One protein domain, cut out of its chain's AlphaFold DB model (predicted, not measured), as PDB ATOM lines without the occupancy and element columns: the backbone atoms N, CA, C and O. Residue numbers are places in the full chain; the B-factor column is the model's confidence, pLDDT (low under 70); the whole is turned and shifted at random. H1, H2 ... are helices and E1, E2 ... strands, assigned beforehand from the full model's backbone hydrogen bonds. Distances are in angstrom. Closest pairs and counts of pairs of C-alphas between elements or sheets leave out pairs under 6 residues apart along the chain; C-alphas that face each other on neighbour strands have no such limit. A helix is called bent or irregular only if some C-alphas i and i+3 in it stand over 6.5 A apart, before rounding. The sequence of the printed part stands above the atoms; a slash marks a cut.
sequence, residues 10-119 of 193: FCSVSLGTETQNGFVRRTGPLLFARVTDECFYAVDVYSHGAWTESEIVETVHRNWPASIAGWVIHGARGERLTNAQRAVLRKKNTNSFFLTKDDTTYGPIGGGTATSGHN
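What this domain is: This is residues 10 to 119 of the 193 residues of an uncharacterized protein of Pseudomonas syringae (UniProt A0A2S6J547). A small, strongly twisted sheet of three strands has H1 packed over one face and no named helix on the other. The loop of residues 15 to 29 between E1 and E2 lies at one end of the longest axis and the link between H2 and H3, with Gly 75, at the other; H3 is off to one side, near H1 at Ser 54, and the long tail of residues 92 to 119 holds no named element. The printed part has 110 residues, with three named strands and then three named helices in the order E1 E2 E3 H1 H2 H3; the sheet's order is E1 - E2 - E3, antiparallel throughout. The class is mixed, helices and strands, though under half of the residues, 44, are in named elements. The whole is compact, with a radius of gyration of the C-alphas of 15.0 A, and flat, spanning 46 by 37 by 20 A.

Where its parts are: E1 is residues 10 to 14, 13.6 A from first to last C-alpha, beginning at C-alpha 10 at (5.018, -11.173, -8.745). E2 is residues 30 to 35, 14.8 A, and E3 is residues 40 to 46, 17.1 A. H1, residues 54 to 63, is 14.4 A long and begins at C-alpha 54 at (-7.423, -6.599, -1.261). H2 is residues 65 to 71, 10.0 A. H3, residues 83 to 91, is 12.3 A long and ends at C-alpha 91 at (-15.104, -21.031, -3.719).

How they stand to each other: E1, E2 and E3 form a meander, each strand the antiparallel neighbour of the one before; E1 and E2 are a hairpin, and so are E2 and E3. N 13 and O 31 are within hydrogen-bond range at 2.8 A, as are N 43 and O 32 at 2.8 A. H1 is on the sheet at a height of 9.9 A, over E2 and E3, and runs along the strands, at 20 degrees to E2 on the local plane. The closest C-alphas of E3 and H1 are those of Val 43 and Thr 59, 7.5 A apart. H1 and H2 only just touch, only at the corner by their link, with 3 pairs of C-alphas within 8 A, the closest those of His 61 and Ile 68 at 7.2 A. H1 and H3 are close but not clearly touching, their closest C-alphas being those of Ser 54 and Asn 83, 6.4 A apart. H2 and H3 are not on the sheet, and they are apart from each other. In H1 and H3 every O i to N i+4 pair is within hydrogen-bond range; in H2 1 of 3 is, beside 3 of 4 O i to N i+3 pairs. H2 is irregular, with C-alphas 67 and 70 7.8 A apart.

The domain as a whole: The C-alphas farthest apart are those of Asn 21 and Gly 75, 47.0 A. The printed part has no cut. The links E1 to E2 and H2 to H3 are long. The mean pLDDT of the printed part is 89.0, and no printed residue is under 70.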
ATOM      1  N   PHE A  10       5.532 -10.951 -10.091       77.06
ATOM      2  CA  PHE A  10       5.018 -11.173  -8.745       77.06
ATOM      3  C   PHE A  10       4.977 -12.659  -8.441       77.06
ATOM      4  O   PHE A  10       4.436 -13.447  -9.216       77.06
ATOM      5  N   CYS A  11       5.530 -13.034  -7.296       76.94
ATOM      6  CA  CYS A  11       5.515 -14.406  -6.825       76.94
ATOM      7  C   CYS A  11       5.200 -14.468  -5.332       76.94
ATOM      8  O   CYS A  11       5.298 -13.482  -4.599       76.94
ATOM      9  N   SER A  12       4.807 -15.658  -4.890       75.19
ATOM     10  CA  SER A  12       4.699 -15.999  -3.478       75.19
ATOM     11  C   SER A  12       5.763 -17.034  -3.130       75.19
ATOM     12  O   SER A  12       5.840 -18.071  -3.793       75.19
ATOM     13  N   VAL A  13       6.531 -16.792  -2.077       78.38
ATOM     14  CA  VAL A  13       7.562 -17.706  -1.577       78.38
ATOM     15  C   VAL A  13       7.101 -18.290  -0.245       78.38
ATOM     16  O   VAL A  13       6.680 -17.552   0.647       78.38
ATOM     17  N   SER A  14       7.161 -19.616  -0.104       78.56
ATOM     18  CA  SER A  14       6.862 -20.273   1.173       78.56
ATOM     19  C   SER A  14       7.956 -19.974   2.189       78.56
ATOM     20  O   SER A  14       9.131 -20.187   1.903       78.56
ATOM     21  N   LEU A  15       7.562 -19.526   3.381       79.00
ATOM     22  CA  LEU A  15       8.460 -19.329   4.523       79.00
ATOM     23  C   LEU A  15       8.423 -20.514   5.507       79.00
ATOM     24  O   LEU A  15       8.931 -20.417   6.622       79.00
ATOM     25  N   GLY A  16       7.775 -21.623   5.133       77.38
ATOM     26  CA  GLY A  16       7.721 -22.829   5.956       77.38
ATOM     27  C   GLY A  16       9.078 -23.532   6.058       77.38
ATOM     28  O   GLY A  16       9.871 -23.521   5.120       77.38
ATOM     29  N   THR A  17       9.323 -24.185   7.191       79.25
ATOM     30  CA  THR A  17      10.566 -24.931   7.460       79.25
ATOM     31  C   THR A  17      10.386 -26.448   7.392       79.25
ATOM     32  O   THR A  17      11.366 -27.182   7.314       79.25
ATOM     33  N   GLU A  18       9.144 -26.938   7.408       80.50
ATOM     34  CA  GLU A  18       8.833 -28.364   7.298       80.50
ATOM     35  C   GLU A  18       8.789 -28.799   5.832       80.50
ATOM     36  O   GLU A  18       8.117 -28.166   5.017       80.50
ATOM     37  N   THR A  19       9.438 -29.913   5.498       80.88
ATOM     38  CA  THR A  19       9.418 -30.496   4.150       80.88
ATOM     39  C   THR A  19       8.670 -31.826   4.118       80.88
ATOM     40  O   THR A  19       8.875 -32.676   4.980       80.88
ATOM     41  N   GLN A  20       7.859 -32.041   3.086       80.31
ATOM     42  CA  GLN A  20       7.191 -33.301   2.776       80.31
ATOM     43  C   GLN A  20       7.371 -33.609   1.285       80.31
ATOM     44  O   GLN A  20       7.070 -32.774   0.435       80.31
ATOM     45  N   ASN A  21       7.868 -34.805   0.960       81.12
ATOM     46  CA  ASN A  21       8.109 -35.260  -0.419       81.12
ATOM     47  C   ASN A  21       8.979 -34.297  -1.257       81.12
ATOM     48  O   ASN A  21       8.719 -34.096  -2.438       81.12
ATOM     49  N   GLY A  22       9.986 -33.669  -0.641       78.19
ATOM     50  CA  GLY A  22      10.873 -32.712  -1.320       78.19
ATOM     51  C   GLY A  22      10.296 -31.302  -1.500       78.19
ATOM     52  O   GLY A  22      10.978 -30.442  -2.044       78.19
ATOM     53  N   PHE A  23       9.083 -31.035  -1.006       73.00
ATOM     54  CA  PHE A  23       8.459 -29.711  -1.035       73.00
ATOM     55  C   PHE A  23       8.249 -29.169   0.374       73.00
ATOM     56  O   PHE A  23       7.962 -29.923   1.300       73.00
ATOM     57  N   VAL A  24       8.332 -27.849   0.544       77.38
ATOM     58  CA  VAL A  24       7.927 -27.208   1.801       77.38
ATOM     59  C   VAL A  24       6.426 -27.416   2.005       77.38
ATOM     60  O   VAL A  24       5.621 -27.202   1.094       77.38
ATOM     61  N   ARG A  25       6.038 -27.829   3.211       77.88
ATOM     62  CA  ARG A  25       4.647 -28.058   3.589       77.88
ATOM     63  C   ARG A  25       3.838 -26.777   3.371       77.88
ATOM     64  O   ARG A  25       4.181 -25.705   3.870       77.88
ATOM     65  N   ARG A  26       2.741 -26.888   2.616       71.31
ATOM     66  CA  ARG A  26       1.894 -25.772   2.139       71.31
ATOM     67  C   ARG A  26       0.955 -25.223   3.223       71.31
ATOM     68  O   ARG A  26      -0.233 -25.029   2.992       71.31
ATOM     69  N   THR A  27       1.475 -25.052   4.433       71.31
ATOM     70  CA  THR A  27       0.715 -24.646   5.627       71.31
ATOM     71  C   THR A  27       1.309 -23.420   6.316       71.31
ATOM     72  O   THR A  27       0.644 -22.828   7.160       71.31
ATOM     73  N   GLY A  28       2.541 -23.036   5.969       78.12
ATOM     74  CA  GLY A  28       3.215 -21.859   6.516       78.12
ATOM     75  C   GLY A  28       2.831 -20.546   5.820       78.12
ATOM     76  O   GLY A  28       2.131 -20.557   4.805       78.12
ATOM     77  N   PRO A  29       3.286 -19.402   6.352       85.12
ATOM     78  CA  PRO A  29       3.077 -18.107   5.723       85.12
ATOM     79  C   PRO A  29       3.772 -18.005   4.356       85.12
ATOM     80  O   PRO A  29       4.786 -18.655   4.088       85.12
ATOM     81  N   LEU A  30       3.205 -17.164   3.497       87.19
ATOM     82  CA  LEU A  30       3.678 -16.844   2.159       87.19
ATOM     83  C   LEU A  30       4.174 -15.400   2.129       87.19
ATOM     84  O   LEU A  30       3.404 -14.479   2.397       87.19
ATOM     85  N   LEU A  31       5.434 -15.207   1.751       88.62
ATOM     86  CA  LEU A  31       5.956 -13.898   1.381       88.62
ATOM     87  C   LEU A  31       5.513 -13.579  -0.041       88.62
ATOM     88  O   LEU A  31       5.905 -14.275  -0.977       88.62
ATOM     89  N   PHE A  32       4.736 -12.520  -0.213       88.12
ATOM     90  CA  PHE A  32       4.457 -11.960  -1.526       88.12
ATOM     91  C   PHE A  32       5.588 -11.011  -1.886       88.12
ATOM     92  O   PHE A  32       5.968 -10.155  -1.088       88.12
ATOM     93  N   ALA A  33       6.144 -11.172  -3.081       89.31
ATOM     94  CA  ALA A  33       7.288 -10.400  -3.522       89.31
ATOM     95  C   ALA A  33       7.149  -9.961  -4.975       89.31
ATOM     96  O   ALA A  33       6.561 -10.663  -5.802       89.31
ATOM     97  N   ARG A  34       7.739  -8.805  -5.282       88.94
ATOM     98  CA  ARG A  34       8.031  -8.374  -6.648       88.94
ATOM     99  C   ARG A  34       9.504  -8.616  -6.924       88.94
ATOM    100  O   ARG A  34      10.355  -8.083  -6.215       88.94
ATOM    101  N   VAL A  35       9.804  -9.368  -7.970       88.94
ATOM    102  CA  VAL A  35      11.174  -9.650  -8.401       88.94
ATOM    103  C   VAL A  35      11.430  -8.941  -9.719       88.94
ATOM    104  O   VAL A  35      10.648  -9.057 -10.656       88.94
ATOM    105  N   THR A  36      12.518  -8.190  -9.779       89.06
ATOM    106  CA  THR A  36      13.044  -7.551 -10.992       89.06
ATOM    107  C   THR A  36      14.469  -8.027 -11.232       89.06
ATOM    108  O   THR A  36      15.033  -8.698 -10.371       89.06
ATOM    109  N   ASP A  37      15.059  -7.630 -12.356       88.19
ATOM    110  CA  ASP A  37      16.457  -7.950 -12.675       88.19
ATOM    111  C   ASP A  37      17.443  -7.440 -11.605       88.19
ATOM    112  O   ASP A  37      18.498  -8.034 -11.404       88.19
ATOM    113  N   GLU A  38      17.093  -6.363 -10.894       91.00
ATOM    114  CA  GLU A  38      17.995  -5.674  -9.961       91.00
ATOM    115  C   GLU A  38      17.583  -5.808  -8.489       91.00
ATOM    116  O   GLU A  38      18.413  -5.683  -7.592       91.00
ATOM    117  N   CYS A  39      16.293  -6.008  -8.220       90.12
ATOM    118  CA  CYS A  39      15.727  -5.867  -6.882       90.12
ATOM    119  C   CYS A  39      14.693  -6.948  -6.559       90.12
ATOM    120  O   CYS A  39      13.852  -7.308  -7.391       90.12
ATOM    121  N   PHE A  40      14.702  -7.371  -5.294       90.31
ATOM    122  CA  PHE A  40      13.668  -8.182  -4.659       90.31
ATOM    123  C   PHE A  40      12.908  -7.314  -3.649       90.31
ATOM    124  O   PHE A  40      13.467  -6.900  -2.634       90.31
ATOM    125  N   TYR A  41      11.633  -7.034  -3.915       89.56
ATOM    126  CA  TYR A  41      10.776  -6.251  -3.027       89.56
ATOM    127  C   TYR A  41       9.846  -7.186  -2.260       89.56
ATOM    128  O   TYR A  41       8.919  -7.750  -2.842       89.56
ATOM    129  N   ALA A  42      10.076  -7.332  -0.957       90.69
ATOM    130  CA  ALA A  42       9.131  -7.974  -0.051       90.69
ATOM    131  C   ALA A  42       7.889  -7.080   0.081       90.69
ATOM    132  O   ALA A  42       7.981  -5.977   0.610       90.69
ATOM    133  N   VAL A  43       6.751  -7.537  -0.444       88.19
ATOM    134  CA  VAL A  43       5.488  -6.793  -0.395       88.19
ATOM    135  C   VAL A  43       4.899  -6.919   1.000       88.19
ATOM    136  O   VAL A  43       4.719  -5.913   1.674       88.19
ATOM    137  N   ASP A  44       4.612  -8.152   1.416       88.88
ATOM    138  CA  ASP A  44       4.056  -8.470   2.732       88.88
ATOM    139  C   ASP A  44       4.011  -9.999   2.934       88.88
ATOM    140  O   ASP A  44       4.225 -10.776   1.994       88.88
ATOM    141  N   VAL A  45       3.713 -10.439   4.153       89.31
ATOM    142  CA  VAL A  45       3.586 -11.847   4.526       89.31
ATOM    143  C   VAL A  45       2.138 -12.166   4.877       89.31
ATOM    144  O   VAL A  45       1.578 -11.615   5.821       89.31
ATOM    145  N   TYR A  46       1.547 -13.126   4.171       87.06
ATOM    146  CA  TYR A  46       0.172 -13.562   4.412       87.06
ATOM    147  C   TYR A  46       0.082 -15.047   4.746       87.06
ATOM    148  O   TYR A  46       0.981 -15.835   4.456       87.06
ATOM    149  N   SER A  47      -1.033 -15.466   5.342       84.69
ATOM    150  CA  SER A  47      -1.312 -16.884   5.552       84.69
ATOM    151  C   SER A  47      -1.534 -17.613   4.223       84.69
ATOM    152  O   SER A  47      -2.021 -17.051   3.235       84.69
ATOM    153  N   HIS A  48      -1.205 -18.906   4.193       75.12
ATOM    154  CA  HIS A  48      -1.506 -19.745   3.039       75.12
ATOM    155  C   HIS A  48      -3.028 -19.799   2.818       75.12
ATOM    156  O   HIS A  48      -3.759 -20.380   3.616       75.12
ATOM    157  N   GLY A  49      -3.511 -19.184   1.733       75.56
ATOM    158  CA  GLY A  49      -4.946 -19.066   1.436       75.56
ATOM    159  C   GLY A  49      -5.476 -17.632   1.369       75.56
ATOM    160  O   GLY A  49      -6.575 -17.435   0.855       75.56
ATOM    161  N   ALA A  50      -4.692 -16.635   1.781       82.06
ATOM    162  CA  ALA A  50      -5.037 -15.207   1.773       82.06
ATOM    163  C   ALA A  50      -5.104 -14.557   0.369       82.06
ATOM    164  O   ALA A  50      -4.925 -13.356   0.200       82.06
ATOM    165  N   TRP A  51      -5.388 -15.337  -0.673       78.69
ATOM    166  CA  TRP A  51      -5.393 -14.900  -2.075       78.69
ATOM    167  C   TRP A  51      -6.496 -13.890  -2.419       78.69
ATOM    168  O   TRP A  51      -6.537 -13.378  -3.533       78.69
ATOM    169  N   THR A  52      -7.427 -13.642  -1.499       84.69
ATOM    170  CA  THR A  52      -8.545 -12.706  -1.672       84.69
ATOM    171  C   THR A  52      -8.347 -11.376  -0.953       84.69
ATOM    172  O   THR A  52      -9.247 -10.527  -0.999       84.69
ATOM    173  N   GLU A  53      -7.200 -11.203  -0.293       88.69
ATOM    174  CA  GLU A  53      -6.830  -9.992   0.433       88.69
ATOM    175  C   GLU A  53      -6.615  -8.819  -0.528       88.69
ATOM    176  O   GLU A  53      -5.713  -8.827  -1.365       88.69
ATOM    177  N   SER A  54      -7.463  -7.792  -0.398       90.94
ATOM    178  CA  SER A  54      -7.423  -6.599  -1.261       90.94
ATOM    179  C   SER A  54      -6.083  -5.888  -1.218       90.94
ATOM    180  O   SER A  54      -5.634  -5.366  -2.234       90.94
ATOM    181  N   GLU A  55      -5.468  -5.843  -0.032       92.12
ATOM    182  CA  GLU A  55      -4.263  -5.046   0.190       92.12
ATOM    183  C   GLU A  55      -3.076  -5.541  -0.635       92.12
ATOM    184  O   GLU A  55      -2.208  -4.735  -0.960       92.12
ATOM    185  N   ILE A  56      -3.082  -6.801  -1.089       89.62
ATOM    186  CA  ILE A  56      -2.093  -7.304  -2.047       89.62
ATOM    187  C   ILE A  56      -2.182  -6.499  -3.349       89.62
ATOM    188  O   ILE A  56      -1.212  -5.865  -3.760       89.62
ATOM    189  N   VAL A  57      -3.356  -6.479  -3.987       91.75
ATOM    190  CA  VAL A  57      -3.550  -5.801  -5.279       91.75
ATOM    191  C   VAL A  57      -3.430  -4.288  -5.122       91.75
ATOM    192  O   VAL A  57      -2.791  -3.643  -5.946       91.75
ATOM    193  N   GLU A  58      -3.970  -3.723  -4.042       95.31
ATOM    194  CA  GLU A  58      -3.848  -2.295  -3.728       95.31
ATOM    195  C   GLU A  58      -2.388  -1.865  -3.541       95.31
ATOM    196  O   GLU A  58      -1.975  -0.825  -4.051       95.31
ATOM    197  N   THR A  59      -1.576  -2.660  -2.840       94.25
ATOM    198  CA  THR A  59      -0.153  -2.351  -2.640       94.25
ATOM    199  C   THR A  59       0.602  -2.394  -3.959       94.25
ATOM    200  O   THR A  59       1.386  -1.485  -4.243       94.25
ATOM    201  N   VAL A  60       0.336  -3.396  -4.799       92.75
ATOM    202  CA  VAL A  60       0.944  -3.483  -6.132       92.75
ATOM    203  C   VAL A  60       0.512  -2.319  -7.017       92.75
ATOM    204  O   VAL A  60       1.362  -1.695  -7.644       92.75
ATOM    205  N   HIS A  61      -0.775  -1.988  -7.033       94.88
ATOM    206  CA  HIS A  61      -1.321  -0.883  -7.810       94.88
ATOM    207  C   HIS A  61      -0.701   0.466  -7.411       94.88
ATOM    208  O   HIS A  61      -0.267   1.212  -8.283       94.88
ATOM    209  N   ARG A  62      -0.580   0.762  -6.109       96.25
ATOM    210  CA  ARG A  62      -0.017   2.041  -5.637       96.25
ATOM    211  C   ARG A  62       1.474   2.200  -5.936       96.25
ATOM    212  O   ARG A  62       1.919   3.311  -6.200       96.25
ATOM    213  N   ASN A  63       2.250   1.118  -5.848       94.56
ATOM    214  CA  ASN A  63       3.715   1.190  -5.936       94.56
ATOM    215  C   ASN A  63       4.253   0.843  -7.332       94.56
ATOM    216  O   ASN A  63       5.236   1.429  -7.780       94.56
ATOM    217  N   TRP A  64       3.625  -0.110  -8.025       93.88
ATOM    218  CA  TRP A  64       4.081  -0.646  -9.311       93.88
ATOM    219  C   TRP A  64       2.910  -0.935 -10.269       93.88
ATOM    220  O   TRP A  64       2.778  -2.065 -10.752       93.88
ATOM    221  N   PRO A  65       2.074   0.063 -10.610       93.31
ATOM    222  CA  PRO A  65       0.887  -0.152 -11.445       93.31
ATOM    223  C   PRO A  65       1.233  -0.744 -12.818       93.31
ATOM    224  O   PRO A  65       0.493  -1.575 -13.342       93.31
ATOM    225  N   ALA A  66       2.402  -0.393 -13.368       92.06
ATOM    226  CA  ALA A  66       2.911  -0.926 -14.632       92.06
ATOM    227  C   ALA A  66       3.055  -2.460 -14.633       92.06
ATOM    228  O   ALA A  66       2.834  -3.091 -15.664       92.06
ATOM    229  N   SER A  67       3.364  -3.079 -13.488       90.06
ATOM    230  CA  SER A  67       3.517  -4.538 -13.391       90.06
ATOM    231  C   SER A  67       2.196  -5.301 -13.537       90.06
ATOM    232  O   SER A  67       2.218  -6.488 -13.849       90.06
ATOM    233  N   ILE A  68       1.051  -4.646 -13.326       91.88
ATOM    234  CA  ILE A  68      -0.281  -5.246 -13.499       91.88
ATOM    235  C   ILE A  68      -1.123  -4.515 -14.551       91.88
ATOM    236  O   ILE A  68      -2.312  -4.787 -14.683       91.88
ATOM    237  N   ALA A  69      -0.520  -3.621 -15.340       94.06
ATOM    238  CA  ALA A  69      -1.231  -2.788 -16.309       94.06
ATOM    239  C   ALA A  69      -1.968  -3.603 -17.385       94.06
ATOM    240  O   ALA A  69      -3.067  -3.235 -17.784       94.06
ATOM    241  N   GLY A  70      -1.418  -4.753 -17.796       93.38
ATOM    242  CA  GLY A  70      -2.068  -5.653 -18.760       93.38
ATOM    243  C   GLY A  70      -3.382  -6.273 -18.268       93.38
ATOM    244  O   GLY A  70      -4.112  -6.856 -19.059       93.38
ATOM    245  N   TRP A  71      -3.693  -6.142 -16.976       94.75
ATOM    246  CA  TRP A  71      -4.936  -6.624 -16.375       94.75
ATOM    247  C   TRP A  71      -6.004  -5.539 -16.239       94.75
ATOM    248  O   TRP A  71      -7.098  -5.841 -15.762       94.75
ATOM    249  N   VAL A  72      -5.701  -4.286 -16.592       96.31
ATOM    250  CA  VAL A  72      -6.667  -3.187 -16.502       96.31
ATOM    251  C   VAL A  72      -7.801  -3.428 -17.493       96.31
ATOM    252  O   VAL A  72      -7.576  -3.689 -18.673       96.31
ATOM    253  N   ILE A  73      -9.033  -3.322 -17.005       96.00
ATOM    254  CA  ILE A  73     -10.235  -3.414 -17.825       96.00
ATOM    255  C   ILE A  73     -10.715  -2.003 -18.135       96.00
ATOM    256  O   ILE A  73     -11.048  -1.226 -17.240       96.00
ATOM    257  N   HIS A  74     -10.782  -1.686 -19.424       94.50
ATOM    258  CA  HIS A  74     -11.350  -0.439 -19.920       94.50
ATOM    259  C   HIS A  74     -12.809  -0.652 -20.344       94.50
ATOM    260  O   HIS A  74     -13.154  -1.683 -20.914       94.50
ATOM    261  N   GLY A  75     -13.675   0.329 -20.072       92.12
ATOM    262  CA  GLY A  75     -15.082   0.302 -20.496       92.12
ATOM    263  C   GLY A  75     -16.023  -0.547 -19.632       92.12
ATOM    264  O   GLY A  75     -17.226  -0.545 -19.876       92.12
ATOM    265  N   ALA A  76     -15.515  -1.215 -18.596       91.50
ATOM    266  CA  ALA A  76     -16.324  -1.877 -17.578       91.50
ATOM    267  C   ALA A  76     -15.808  -1.525 -16.182       91.50
ATOM    268  O   ALA A  76     -14.603  -1.397 -15.964       91.50
ATOM    269  N   ARG A  77     -16.732  -1.381 -15.230       92.00
ATOM    270  CA  ARG A  77     -16.420  -1.126 -13.824       92.00
ATOM    271  C   ARG A  77     -16.757  -2.363 -13.001       92.00
ATOM    272  O   ARG A  77     -17.844  -2.917 -13.140       92.00
ATOM    273  N   GLY A  78     -15.823  -2.788 -12.155       89.12
ATOM    274  CA  GLY A  78     -16.069  -3.846 -11.177       89.12
ATOM    275  C   GLY A  78     -16.939  -3.383 -10.005       89.12
ATOM    276  O   GLY A  78     -17.177  -2.191  -9.813       89.12
ATOM    277  N   GLU A  79     -17.374  -4.329  -9.180       91.94
ATOM    278  CA  GLU A  79     -18.011  -4.034  -7.894       91.94
ATOM    279  C   GLU A  79     -16.955  -3.970  -6.776       91.94
ATOM    280  O   GLU A  79     -15.963  -4.709  -6.788       91.94
ATOM    281  N   ARG A  80     -17.162  -3.102  -5.776       92.81
ATOM    282  CA  ARG A  80     -16.290  -3.024  -4.595       92.81
ATOM    283  C   ARG A  80     -16.609  -4.165  -3.626       92.81
ATOM    284  O   ARG A  80     -17.344  -3.996  -2.659       92.81
ATOM    285  N   LEU A  81     -16.039  -5.334  -3.894       94.06
ATOM    286  CA  LEU A  81     -16.209  -6.522  -3.059       94.06
ATOM    287  C   LEU A  81     -15.307  -6.481  -1.816       94.06
ATOM    288  O   LEU A  81     -14.148  -6.064  -1.871       94.06
ATOM    289  N   THR A  82     -15.809  -6.995  -0.699       94.56
ATOM    290  CA  THR A  82     -15.002  -7.325   0.486       94.56
ATOM    291  C   THR A  82     -14.166  -8.593   0.259       94.56
ATOM    292  O   THR A  82     -14.471  -9.406  -0.622       94.56
ATOM    293  N   ASN A  83     -13.137  -8.819   1.088       92.69
ATOM    294  CA  ASN A  83     -12.330 -10.050   1.032       92.69
ATOM    295  C   ASN A  83     -13.206 -11.308   1.189       92.69
ATOM    296  O   ASN A  83     -13.036 -12.274   0.446       92.69
ATOM    297  N   ALA A  84     -14.192 -11.273   2.095       93.75
ATOM    298  CA  ALA A  84     -15.117 -12.380   2.327       93.75
ATOM    299  C   ALA A  84     -16.010 -12.668   1.108       93.75
ATOM    300  O   ALA A  84     -16.175 -13.826   0.726       93.75
ATOM    301  N   GLN A  85     -16.544 -11.632   0.451       95.12
ATOM    302  CA  GLN A  85     -17.334 -11.806  -0.774       95.12
ATOM    303  C   GLN A  85     -16.490 -12.407  -1.905       95.12
ATOM    304  O   GLN A  85     -16.928 -13.363  -2.546       95.12
ATOM    305  N   ARG A  86     -15.255 -11.928  -2.106       93.12
ATOM    306  CA  ARG A  86     -14.327 -12.535  -3.078       93.12
ATOM    307  C   ARG A  86     -14.018 -13.995  -2.756       93.12
ATOM    308  O   ARG A  86     -13.990 -14.818  -3.668       93.12
ATOM    309  N   ALA A  87     -13.829 -14.338  -1.482       91.19
ATOM    310  CA  ALA A  87     -13.612 -15.721  -1.058       91.19
ATOM    311  C   ALA A  87     -14.806 -16.622  -1.403       91.19
ATOM    312  O   ALA A  87     -14.613 -17.733  -1.901       91.19
ATOM    313  N   VAL A  88     -16.037 -16.132  -1.218       94.38
ATOM    314  CA  VAL A  88     -17.255 -16.858  -1.612       94.38
ATOM    315  C   VAL A  88     -17.313 -17.076  -3.123       94.38
ATOM    316  O   VAL A  88     -17.573 -18.201  -3.552       94.38
ATOM    317  N   LEU A  89     -17.045 -16.047  -3.932       93.31
ATOM    318  CA  LEU A  89     -17.037 -16.174  -5.395       93.31
ATOM    319  C   LEU A  89     -15.968 -17.163  -5.866       93.31
ATOM    320  O   LEU A  89     -16.269 -18.067  -6.644       93.31
ATOM    321  N   ARG A  90     -14.751 -17.072  -5.317       89.50
ATOM    322  CA  ARG A  90     -13.657 -17.999  -5.633       89.50
ATOM    323  C   ARG A  90     -14.006 -19.444  -5.279       89.50
ATOM    324  O   ARG A  90     -13.733 -20.333  -6.077       89.50
ATOM    325  N   LYS A  91     -14.643 -19.689  -4.127       91.38
ATOM    326  CA  LYS A  91     -15.104 -21.031  -3.719       91.38
ATOM    327  C   LYS A  91     -16.150 -21.612  -4.678       91.38
ATOM    328  O   LYS A  91     -16.281 -22.827  -4.772       91.38
ATOM    329  N   LYS A  92     -16.888 -20.752  -5.381       94.31
ATOM    330  CA  LYS A  92     -17.867 -21.118  -6.412       94.31
ATOM    331  C   LYS A  92     -17.290 -21.049  -7.831       94.31
ATOM    332  O   LYS A  92     -18.057 -20.973  -8.786       94.31
ATOM    333  N   ASN A  93     -15.961 -21.020  -7.978       93.81
ATOM    334  CA  ASN A  93     -15.259 -20.925  -9.264       93.81
ATOM    335  C   ASN A  93     -15.708 -19.733 -10.127       93.81
ATOM    336  O   ASN A  93     -15.664 -19.785 -11.352       93.81
ATOM    337  N   THR A  94     -16.172 -18.656  -9.490       92.94
ATOM    338  CA  THR A  94     -16.671 -17.461 -10.171       92.94
ATOM    339  C   THR A  94     -15.587 -16.393 -10.210       92.94
ATOM    340  O   THR A  94     -15.000 -16.043  -9.183       92.94
ATOM    341  N   ASN A  95     -15.346 -15.854 -11.402       92.69
ATOM    342  CA  ASN A  95     -14.431 -14.739 -11.598       92.69
ATOM    343  C   ASN A  95     -15.083 -13.423 -11.170       92.69
ATOM    344  O   ASN A  95     -16.273 -13.206 -11.379       92.69
ATOM    345  N   SER A  96     -14.288 -12.532 -10.585       92.19
ATOM    346  CA  SER A  96     -14.718 -11.181 -10.230       92.19
ATOM    347  C   SER A  96     -13.653 -10.180 -10.638       92.19
ATOM    348  O   SER A  96     -12.463 -10.497 -10.634       92.19
ATOM    349  N   PHE A  97     -14.091  -8.981 -11.005       94.62
ATOM    350  CA  PHE A  97     -13.186  -7.856 -11.182       94.62
ATOM    351  C   PHE A  97     -12.738  -7.326  -9.823       94.62
ATOM    352  O   PHE A  97     -13.456  -7.427  -8.825       94.62
ATOM    353  N   PHE A  98     -11.550  -6.738  -9.798       94.56
ATOM    354  CA  PHE A  98     -11.027  -6.040  -8.639       94.56
ATOM    355  C   PHE A  98     -11.103  -4.532  -8.879       94.56
ATOM    356  O   PHE A  98     -10.393  -4.004  -9.731       94.56
ATOM    357  N   LEU A  99     -11.972  -3.844  -8.137       96.19
ATOM    358  CA  LEU A  99     -12.056  -2.387  -8.144       96.19
ATOM    359  C   LEU A  99     -11.181  -1.818  -7.021       96.19
ATOM    360  O   LEU A  99     -11.470  -2.023  -5.840       96.19
ATOM    361  N   THR A 100     -10.130  -1.099  -7.401       95.25
ATOM    362  CA  THR A 100      -9.224  -0.421  -6.459       95.25
ATOM    363  C   THR A 100      -9.882   0.780  -5.772       95.25
ATOM    364  O   THR A 100     -10.982   1.219  -6.122       95.25
ATOM    365  N   LYS A 101      -9.227   1.346  -4.754       95.00
ATOM    366  CA  LYS A 101      -9.649   2.585  -4.073       95.00
ATOM    367  C   LYS A 101      -9.711   3.808  -4.996       95.00
ATOM    368  O   LYS A 101     -10.546   4.665  -4.734       95.00
ATOM    369  N   ASP A 102      -8.906   3.866  -6.058       95.44
ATOM    370  CA  ASP A 102      -8.888   4.980  -7.022       95.44
ATOM    371  C   ASP A 102      -9.805   4.771  -8.245       95.44
ATOM    372  O   ASP A 102      -9.768   5.540  -9.200       95.44
ATOM    373  N   ASP A 103     -10.655   3.742  -8.185       95.38
ATOM    374  CA  ASP A 103     -11.591   3.321  -9.227       95.38
ATOM    375  C   ASP A 103     -10.966   2.682 -10.486       95.38
ATOM    376  O   ASP A 103     -11.687   2.353 -11.435       95.38
ATOM    377  N   THR A 104      -9.670   2.351 -10.470       96.50
ATOM    378  CA  THR A 104      -9.080   1.440 -11.465       96.50
ATOM    379  C   THR A 104      -9.674   0.036 -11.322       96.50
ATOM    380  O   THR A 104      -9.645  -0.558 -10.238       96.50
ATOM    381  N   THR A 105     -10.196  -0.519 -12.421       97.06
ATOM    382  CA  THR A 105     -10.744  -1.883 -12.472       97.06
ATOM    383  C   THR A 105      -9.737  -2.841 -13.098       97.06
ATOM    384  O   THR A 105      -9.300  -2.640 -14.229       97.06
ATOM    385  N   TYR A 106      -9.422  -3.921 -12.388       96.25
ATOM    386  CA  TYR A 106      -8.628  -5.034 -12.892       96.25
ATOM    387  C   TYR A 106      -9.497  -6.264 -13.148       96.25
ATOM    388  O   TYR A 106     -10.423  -6.566 -12.389       96.25
ATOM    389  N   GLY A 107      -9.166  -7.007 -14.199       94.19
ATOM    390  CA  GLY A 107      -9.678  -8.350 -14.424       94.19
ATOM    391  C   GLY A 107      -9.094  -9.350 -13.417       94.19
ATOM    392  O   GLY A 107      -8.289  -8.979 -12.559       94.19
ATOM    393  N   PRO A 108      -9.467 -10.635 -13.509       91.50
ATOM    394  CA  PRO A 108      -8.907 -11.680 -12.656       91.50
ATOM    395  C   PRO A 108      -7.401 -11.867 -12.910       91.50
ATOM    396  O   PRO A 108      -7.005 -12.605 -13.811       91.50
ATOM    397  N   ILE A 109      -6.558 -11.202 -12.113       89.31
ATOM    398  CA  ILE A 109      -5.094 -11.269 -12.231       89.31
ATOM    399  C   ILE A 109      -4.635 -12.730 -12.115       89.31
ATOM    400  O   ILE A 109      -5.000 -13.438 -11.178       89.31
ATOM    401  N   GLY A 110      -3.849 -13.190 -13.090       85.50
ATOM    402  CA  GLY A 110      -3.430 -14.591 -13.215       85.50
ATOM    403  C   GLY A 110      -4.405 -15.484 -13.994       85.50
ATOM    404  O   GLY A 110      -4.253 -16.702 -13.987       85.50
ATOM    405  N   GLY A 111      -5.408 -14.904 -14.658       88.38
ATOM    406  CA  GLY A 111      -6.281 -15.579 -15.623       88.38
ATOM    407  C   GLY A 111      -7.600 -16.060 -15.029       88.38
ATOM    408  O   GLY A 111      -8.496 -16.447 -15.767       88.38
ATOM    409  N   GLY A 112      -7.760 -16.003 -13.706       91.38
ATOM    410  CA  GLY A 112      -8.982 -16.444 -13.037       91.38
ATOM    411  C   GLY A 112      -9.156 -17.964 -13.028       91.38
ATOM    412  O   GLY A 112      -8.186 -18.727 -13.059       91.38
ATOM    413  N   THR A 113     -10.410 -18.398 -12.939       93.25
ATOM    414  CA  THR A 113     -10.807 -19.795 -12.745       93.25
ATOM    415  C   THR A 113     -11.884 -20.193 -13.759       93.25
ATOM    416  O   THR A 113     -12.821 -19.434 -14.000       93.25
ATOM    417  N   ALA A 114     -11.760 -21.378 -14.355       94.00
ATOM    418  CA  ALA A 114     -12.788 -22.019 -15.170       94.00
ATOM    419  C   ALA A 114     -13.890 -22.629 -14.283       94.00
ATOM    420  O   ALA A 114     -13.680 -22.857 -13.093       94.00
ATOM    421  N   THR A 115     -15.046 -22.986 -14.852       90.06
ATOM    422  CA  THR A 115     -16.171 -23.577 -14.093       90.06
ATOM    423  C   THR A 115     -15.779 -24.853 -13.337       90.06
ATOM    424  O   THR A 115     -16.285 -25.111 -12.244       90.06
ATOM    425  N   SER A 116     -14.817 -25.616 -13.865       91.81
ATOM    426  CA  SER A 116     -14.256 -26.811 -13.221       91.81
ATOM    427  C   SER A 116     -13.424 -26.521 -11.962       91.81
ATOM    428  O   SER A 116     -13.069 -27.450 -11.246       91.81
ATOM    429  N   GLY A 117     -13.071 -25.259 -11.697       92.12
ATOM    430  CA  GLY A 117     -12.179 -24.858 -10.603       92.12
ATOM    431  C   GLY A 117     -10.697 -24.796 -10.974       92.12
ATOM    432  O   GLY A 117      -9.876 -24.393 -10.150       92.12
ATOM    433  N   HIS A 118     -10.343 -25.144 -12.212       93.25
ATOM    434  CA  HIS A 118      -8.975 -25.035 -12.716       93.25
ATOM    435  C   HIS A 118      -8.660 -23.601 -13.154       93.25
ATOM    436  O   HIS A 118      -9.559 -22.833 -13.490       93.25
ATOM    437  N   ASN A 119      -7.382 -23.225 -13.155       93.06
ATOM    438  CA  ASN A 119      -6.960 -21.937 -13.700       93.06
ATOM    439  C   ASN A 119      -7.191 -21.896 -15.221       93.06
ATOM    440  O   ASN A 119      -6.874 -22.862 -15.911       93.06
TER     441      ASN A 119